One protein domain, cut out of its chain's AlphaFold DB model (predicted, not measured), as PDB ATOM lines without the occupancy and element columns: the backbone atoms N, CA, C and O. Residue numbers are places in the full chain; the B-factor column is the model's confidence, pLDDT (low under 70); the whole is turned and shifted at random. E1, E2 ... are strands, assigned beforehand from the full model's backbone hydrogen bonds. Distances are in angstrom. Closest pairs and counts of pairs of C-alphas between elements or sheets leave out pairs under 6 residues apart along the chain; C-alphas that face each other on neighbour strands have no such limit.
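This is residues 245 to 302 of the 934 residues of the protein "Uncharacterized protein (TIGR02145 family)" of Fibrobacter sp. UWR4 (UniProt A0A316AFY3). Little regular structure is present: a small three-stranded sheet, E1 to E3, with a long loop, residues 245 to 265, tied to its edge strand E1, and strand E4 set away from the sheet. The 58 printed residues hold four named strands, E1 to E4, and no named helix; the class is all strand, with 17 residues in named elements. The antiparallel order is E1 - E2 - E3, a meander, each strand the antiparallel neighbour of the one before. The whole is compact, radius of gyration of the C-alphas 11.0 A, spanning 31 by 22 by 18 A.

E2, residues 273 to 278, measures 15.7 A, E1, 266 to 268, 6.4 A, E3, 281 to 284, 9.9 A, and E4, 298 to 301, 10.2 A. C-alpha 266 is at (-43.971, 36.915, 39.655), C-alpha 301 at (-58.357, 37.860, 39.918).

Hairpin E1 and E2 has N 266 and O 275 within hydrogen-bond range, 2.9 A; hairpin E2 and E3 has N 276 and O 283, 2.9 A. E4 pairs with no named strand.

The printed part has no cut. The link E3 to E4 is long, 13 residues. Residues 287 to 288 are under pLDDT 70.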
ATOM      1  N   PHE A 245     -47.199  40.187  41.319       92.69
ATOM      2  CA  PHE A 245     -48.509  39.667  40.913       92.69
ATOM      3  C   PHE A 245     -48.961  40.234  39.567       92.69
ATOM      4  O   PHE A 245     -48.984  41.449  39.365       92.69
ATOM      5  N   VAL A 246     -49.405  39.356  38.667       93.31
ATOM      6  CA  VAL A 246     -50.115  39.713  37.433       93.31
ATOM      7  C   VAL A 246     -51.280  38.761  37.181       93.31
ATOM      8  O   VAL A 246     -51.285  37.609  37.611       93.31
ATOM      9  N   GLU A 247     -52.278  39.210  36.426       92.06
ATOM     10  CA  GLU A 247     -53.464  38.397  36.144       92.06
ATOM     11  C   GLU A 247     -53.174  37.314  35.103       92.06
ATOM     12  O   GLU A 247     -53.705  36.206  35.171       92.06
ATOM     13  N   ASN A 248     -52.334  37.623  34.112       92.19
ATOM     14  CA  ASN A 248     -52.027  36.724  33.004       92.19
ATOM     15  C   ASN A 248     -50.606  36.929  32.459       92.19
ATOM     16  O   ASN A 248     -49.989  37.973  32.642       92.19
ATOM     17  N   GLU A 249     -50.100  35.931  31.730       92.38
ATOM     18  CA  GLU A 249     -48.715  35.908  31.230       92.38
ATOM     19  C   GLU A 249     -48.375  37.092  30.305       92.38
ATOM     20  O   GLU A 249     -47.219  37.500  30.221       92.38
ATOM     21  N   LYS A 250     -49.358  37.687  29.610       92.62
ATOM     22  CA  LYS A 250     -49.100  38.831  28.715       92.62
ATOM     23  C   LYS A 250     -48.738  40.098  29.483       92.62
ATOM     24  O   LYS A 250     -48.028  40.945  28.939       92.62
ATOM     25  N   GLN A 251     -49.218  40.211  30.720       93.62
ATOM     26  CA  GLN A 251     -48.943  41.326  31.619       93.62
ATOM     27  C   GLN A 251     -47.558  41.229  32.271       93.62
ATOM     28  O   GLN A 251     -47.154  42.186  32.926       93.62
ATOM     29  N   LEU A 252     -46.812  40.135  32.080       93.00
ATOM     30  CA  LEU A 252     -45.453  40.029  32.601       93.00
ATOM     31  C   LEU A 252     -44.570  41.189  32.087       93.00
ATOM     32  O   LEU A 252     -44.658  41.563  30.899       93.00
ATOM     33  N   PRO A 253     -43.723  41.772  32.960       92.69
ATOM     34  CA  PRO A 253     -42.874  42.895  32.595       92.69
ATOM     35  C   PRO A 253     -41.856  42.499  31.522       92.69
ATOM     36  O   PRO A 253     -41.748  41.342  31.107       92.69
ATOM     37  N   ILE A 254     -41.142  43.484  30.978       90.31
ATOM     38  CA  ILE A 254     -40.063  43.187  30.030       90.31
ATOM     39  C   ILE A 254     -39.003  42.384  30.787       90.31
ATOM     40  O   ILE A 254     -38.596  42.792  31.866       90.31
ATOM     41  N   CYS A 255     -38.575  41.258  30.225       90.62
ATOM     42  CA  CYS A 255     -37.510  40.425  30.771       90.62
ATOM     43  C   CYS A 255     -36.343  40.439  29.781       90.62
ATOM     44  O   CYS A 255     -36.474  39.977  28.648       90.62
ATOM     45  N   ASN A 256     -35.241  41.065  30.173       86.94
ATOM     46  CA  ASN A 256     -33.987  41.153  29.430       86.94
ATOM     47  C   ASN A 256     -32.843  41.434  30.422       86.94
ATOM     48  O   ASN A 256     -33.094  41.600  31.606       86.94
ATOM     49  N   ALA A 257     -31.604  41.551  29.941       82.19
ATOM     50  CA  ALA A 257     -30.443  41.791  30.805       82.19
ATOM     51  C   ALA A 257     -30.488  43.106  31.623       82.19
ATOM     52  O   ALA A 257     -29.707  43.252  32.552       82.19
ATOM     53  N   GLU A 258     -31.348  44.074  31.277       77.25
ATOM     54  CA  GLU A 258     -31.540  45.318  32.050       77.25
ATOM     55  C   GLU A 258     -32.530  45.123  33.208       77.25
ATOM     56  O   GLU A 258     -32.448  45.838  34.197       77.25
ATOM     57  N   THR A 259     -33.462  44.172  33.087       82.38
ATOM     58  CA  THR A 259     -34.583  43.972  34.023       82.38
ATOM     59  C   THR A 259     -34.600  42.604  34.703       82.38
ATOM     60  O   THR A 259     -35.555  42.286  35.408       82.38
ATOM     61  N   GLU A 260     -33.582  41.776  34.480       80.88
ATOM     62  CA  GLU A 260     -33.498  40.417  35.031       80.88
ATOM     63  C   GLU A 260     -33.439  40.427  36.565       80.88
ATOM     64  O   GLU A 260     -34.127  39.635  37.197       80.88
ATOM     65  N   ASP A 261     -32.741  41.405  37.148       79.88
ATOM     66  CA  ASP A 261     -32.635  41.590  38.603       79.88
ATOM     67  C   ASP A 261     -33.709  42.537  39.182       79.88
ATOM     68  O   ASP A 261     -33.783  42.747  40.394       79.88
ATOM     69  N   ASP A 262     -34.548  43.136  38.327       78.69
ATOM     70  CA  ASP A 262     -35.553  44.130  38.733       78.69
ATOM     71  C   ASP A 262     -36.790  43.499  39.393       78.69
ATOM     72  O   ASP A 262     -37.533  44.194  40.095       78.69
ATOM     73  N   PHE A 263     -37.028  42.212  39.137       77.75
ATOM     74  CA  PHE A 263     -38.171  41.449  39.628       77.75
ATOM     75  C   PHE A 263     -37.708  40.107  40.190       77.75
ATOM     76  O   PHE A 263     -36.910  39.412  39.572       77.75
ATOM     77  N   GLY A 264     -38.266  39.718  41.338       82.38
ATOM     78  CA  GLY A 264     -38.239  38.320  41.769       82.38
ATOM     79  C   GLY A 264     -39.236  37.467  40.976       82.38
ATOM     80  O   GLY A 264     -39.735  37.870  39.922       82.38
ATOM     81  N   ASP A 265     -39.576  36.304  41.522       88.81
ATOM     82  CA  ASP A 265     -40.645  35.460  40.990       88.81
ATOM     83  C   ASP A 265     -41.975  36.240  40.971       88.81
ATOM     84  O   ASP A 265     -42.378  36.826  41.975       88.81
ATOM     85  N   ILE A 266     -42.663  36.264  39.823       91.31
ATOM     86  CA  ILE A 266     -43.971  36.915  39.655       91.31
ATOM     87  C   ILE A 266     -45.054  35.846  39.547       91.31
ATOM     88  O   ILE A 266     -45.021  34.997  38.651       91.31
ATOM     89  N   PHE A 267     -46.061  35.926  40.409       93.62
ATOM     90  CA  PHE A 267     -47.228  35.061  40.356       93.62
ATOM     91  C   PHE A 267     -48.188  35.490  39.250       93.62
ATOM     92  O   PHE A 267     -48.649  36.630  39.199       93.62
ATOM     93  N   VAL A 268     -48.522  34.546  38.373       93.75
ATOM     94  CA  VAL A 268     -49.503  34.724  37.304       93.75
ATOM     95  C   VAL A 268     -50.801  34.035  37.714       93.75
ATOM     96  O   VAL A 268     -50.917  32.809  37.621       93.75
ATOM     97  N   ALA A 269     -51.801  34.812  38.129       91.94
ATOM     98  CA  ALA A 269     -53.036  34.288  38.715       91.94
ATOM     99  C   ALA A 269     -53.809  33.352  37.774       91.94
ATOM    100  O   ALA A 269     -54.218  32.264  38.179       91.94
ATOM    101  N   GLY A 270     -53.924  33.702  36.490       91.06
ATOM    102  CA  GLY A 270     -54.580  32.862  35.487       91.06
ATOM    103  C   GLY A 270     -53.865  31.544  35.185       91.06
ATOM    104  O   GLY A 270     -54.496  30.613  34.687       91.06
ATOM    105  N   ALA A 271     -52.572  31.437  35.507       90.38
ATOM    106  CA  ALA A 271     -51.809  30.194  35.412       90.38
ATOM    107  C   ALA A 271     -51.718  29.450  36.756       90.38
ATOM    108  O   ALA A 271     -51.403  28.258  36.764       90.38
ATOM    109  N   GLY A 272     -51.974  30.142  37.873       89.94
ATOM    110  CA  GLY A 272     -51.794  29.642  39.236       89.94
ATOM    111  C   GLY A 272     -50.342  29.280  39.553       89.94
ATOM    112  O   GLY A 272     -50.112  28.305  40.264       89.94
ATOM    113  N   LYS A 273     -49.372  29.978  38.945       90.44
ATOM    114  CA  LYS A 273     -47.939  29.642  39.000       90.44
ATOM    115  C   LYS A 273     -47.059  30.881  38.989       90.44
ATOM    116  O   LYS A 273     -47.428  31.890  38.391       90.44
ATOM    117  N   ASN A 274     -45.872  30.747  39.570       91.38
ATOM    118  CA  ASN A 274     -44.820  31.751  39.497       91.38
ATOM    119  C   ASN A 274     -44.002  31.636  38.210       91.38
ATOM    120  O   ASN A 274     -43.810  30.546  37.656       91.38
ATOM    121  N   TYR A 275     -43.497  32.775  37.755       91.69
ATOM    122  CA  TYR A 275     -42.598  32.901  36.620       91.69
ATOM    123  C   TYR A 275     -41.370  33.703  37.042       91.69
ATOM    124  O   TYR A 275     -41.505  34.720  37.716       91.69
ATOM    125  N   SER A 276     -40.197  33.259  36.606       90.94
ATOM    126  CA  SER A 276     -38.903  33.890  36.885       90.94
ATOM    127  C   SER A 276     -38.298  34.379  35.573       90.94
ATOM    128  O   SER A 276     -38.466  33.741  34.526       90.94
ATOM    129  N   CYS A 277     -37.638  35.534  35.596       90.38
ATOM    130  CA  CYS A 277     -36.926  36.049  34.434       90.38
ATOM    131  C   CYS A 277     -35.540  35.397  34.388       90.38
ATOM    132  O   CYS A 277     -34.720  35.648  35.259       90.38
ATOM    133  N   GLU A 278     -35.288  34.544  33.393       88.31
ATOM    134  CA  GLU A 278     -34.003  33.860  33.223       88.31
ATOM    135  C   GLU A 278     -33.522  33.979  31.773       88.31
ATOM    136  O   GLU A 278     -34.230  33.624  30.820       88.31
ATOM    137  N   GLY A 279     -32.302  34.482  31.574       83.69
ATOM    138  CA  GLY A 279     -31.689  34.612  30.251       83.69
ATOM    139  C   GLY A 279     -32.504  35.496  29.301       83.69
ATOM    140  O   GLY A 279     -32.589  35.219  28.098       83.69
ATOM    141  N   GLY A 280     -33.155  36.528  29.848       85.56
ATOM    142  CA  GLY A 280     -34.032  37.440  29.114       85.56
ATOM    143  C   GLY A 280     -35.342  36.817  28.619       85.56
ATOM    144  O   GLY A 280     -35.904  37.277  27.621       85.56
ATOM    145  N   LYS A 281     -35.829  35.750  29.267       89.81
ATOM    146  CA  LYS A 281     -37.168  35.193  29.033       89.81
ATOM    147  C   LYS A 281     -37.844  34.793  30.340       89.81
ATOM    148  O   LYS A 281     -37.199  34.304  31.255       89.81
ATOM    149  N   TRP A 282     -39.167  34.926  30.380       92.12
ATOM    150  CA  TRP A 282     -39.961  34.374  31.471       92.12
ATOM    151  C   TRP A 282     -40.040  32.855  31.347       92.12
ATOM    152  O   TRP A 282     -40.557  32.324  30.356       92.12
ATOM    153  N   VAL A 283     -39.532  32.164  32.357       91.50
ATOM    154  CA  VAL A 283     -39.642  30.716  32.526       91.50
ATOM    155  C   VAL A 283     -40.492  30.415  33.756       91.50
ATOM    156  O   VAL A 283     -40.750  31.293  34.572       91.50
ATOM    157  N   LYS A 284     -40.990  29.182  33.876       88.69
ATOM    158  CA  LYS A 284     -41.743  28.778  35.070       88.69
ATOM    159  C   LYS A 284     -40.787  28.725  36.256       88.69
ATOM    160  O   LYS A 284     -39.828  27.959  36.207       88.69
ATOM    161  N   GLY A 285     -41.083  29.528  37.268       80.56
ATOM    162  CA  GLY A 285     -40.308  29.620  38.493       80.56
ATOM    163  C   GLY A 285     -40.616  28.488  39.464       80.56
ATOM    164  O   GLY A 285     -41.401  27.575  39.183       80.56
ATOM    165  N   SER A 286     -39.989  28.566  40.631       70.31
ATOM    166  CA  SER A 286     -40.296  27.697  41.765       70.31
ATOM    167  C   SER A 286     -41.703  27.982  42.317       70.31
ATOM    168  O   SER A 286     -42.198  29.102  42.209       70.31
ATOM    169  N   ASP A 287     -42.344  27.012  42.980       67.50
ATOM    170  CA  ASP A 287     -43.610  27.242  43.713       67.50
ATOM    171  C   ASP A 287     -43.418  28.153  44.957       67.50
ATOM    172  O   ASP A 287     -44.248  28.143  45.862       67.50
ATOM    173  N   SER A 288     -42.294  28.876  45.051       64.88
ATOM    174  CA  SER A 288     -41.862  29.579  46.255       64.88
ATOM    175  C   SER A 288     -42.397  31.010  46.367       64.88
ATOM    176  O   SER A 288     -43.157  31.504  45.535       64.88
ATOM    177  N   ASP A 289     -42.051  31.602  47.498       71.56
ATOM    178  CA  ASP A 289     -42.683  32.724  48.161       71.56
ATOM    179  C   ASP A 289     -42.876  33.994  47.305       71.56
ATOM    180  O   ASP A 289     -42.042  34.365  46.485       71.56
ATOM    181  N   CYS A 290     -43.979  34.705  47.543       81.56
ATOM    182  CA  CYS A 290     -44.165  36.074  47.076       81.56
ATOM    183  C   CYS A 290     -43.099  37.001  47.682       81.56
ATOM    184  O   CYS A 290     -42.561  36.744  48.767       81.56
ATOM    185  N   SER A 291     -42.788  38.097  46.981       79.69
ATOM    186  CA  SER A 291     -41.739  39.031  47.404       79.69
ATOM    187  C   SER A 291     -41.965  39.524  48.836       79.69
ATOM    188  O   SER A 291     -43.092  39.788  49.255       79.69
ATOM    189  N   TRP A 292     -40.883  39.701  49.600       78.88
ATOM    190  CA  TRP A 292     -40.963  40.179  50.986       78.88
ATOM    191  C   TRP A 292     -41.659  41.544  51.096       78.88
ATOM    192  O   TRP A 292     -42.330  41.806  52.090       78.88
ATOM    193  N   GLY A 293     -41.512  42.386  50.065       78.44
ATOM    194  CA  GLY A 293     -42.175  43.687  49.965       78.44
ATOM    195  C   GLY A 293     -43.682  43.612  49.709       78.44
ATOM    196  O   GLY A 293     -44.372  44.585  49.989       78.44
ATOM    197  N   ASP A 294     -44.190  42.465  49.250       85.94
ATOM    198  CA  ASP A 294     -45.607  42.262  48.934       85.94
ATOM    199  C   ASP A 294     -46.370  41.562  50.068       85.94
ATOM    200  O   ASP A 294     -47.556  41.272  49.936       85.94
ATOM    201  N   ARG A 295     -45.719  41.246  51.196       88.31
ATOM    202  CA  ARG A 295     -46.378  40.546  52.311       88.31
ATOM    203  C   ARG A 295     -47.563  41.349  52.846       88.31
ATOM    204  O   ARG A 295     -47.401  42.462  53.331       88.31
ATOM    205  N   GLY A 296     -48.739  40.728  52.816       88.00
ATOM    206  CA  GLY A 296     -50.021  41.327  53.178       88.00
ATOM    207  C   GLY A 296     -50.754  42.003  52.016       88.00
ATOM    208  O   GLY A 296     -51.907  42.382  52.197       88.00
ATOM    209  N   GLU A 297     -50.146  42.127  50.833       89.12
ATOM    210  CA  GLU A 297     -50.806  42.724  49.668       89.12
ATOM    211  C   GLU A 297     -51.972  41.858  49.184       89.12
ATOM    212  O   GLU A 297     -51.888  40.625  49.139       89.12
ATOM    213  N   LEU A 298     -53.057  42.532  48.794       91.38
ATOM    214  CA  LEU A 298     -54.313  41.934  48.357       91.38
ATOM    215  C   LEU A 298     -54.577  42.220  46.875       91.38
ATOM    216  O   LEU A 298     -54.449  43.356  46.408       91.38
ATOM    217  N   HIS A 299     -54.962  41.183  46.130       90.25
ATOM    218  CA  HIS A 299     -55.193  41.266  44.687       90.25
ATOM    219  C   HIS A 299     -56.386  40.428  44.241       90.25
ATOM    220  O   HIS A 299     -56.448  39.229  44.503       90.25
ATOM    221  N   TYR A 300     -57.315  41.034  43.506       89.88
ATOM    222  CA  TYR A 300     -58.381  40.286  42.846       89.88
ATOM    223  C   TYR A 300     -57.907  39.686  41.518       89.88
ATOM    224  O   TYR A 300     -57.224  40.335  40.730       89.88
ATOM    225  N   TYR A 301     -58.341  38.458  41.247       89.25
ATOM    226  CA  TYR A 301     -58.357  37.860  39.918       89.25
ATOM    227  C   TYR A 301     -59.692  37.134  39.721       89.25
ATOM    228  O   TYR A 301     -59.990  36.146  40.398       89.25
ATOM    229  N   GLY A 302     -60.525  37.649  38.815       85.94
ATOM    230  CA  GLY A 302     -61.925  37.234  38.711       85.94
ATOM    231  C   GLY A 302     -62.694  37.563  39.996       85.94
ATOM    232  O   GLY A 302     -62.697  38.711  40.438       85.94
TER     233      GLY A 302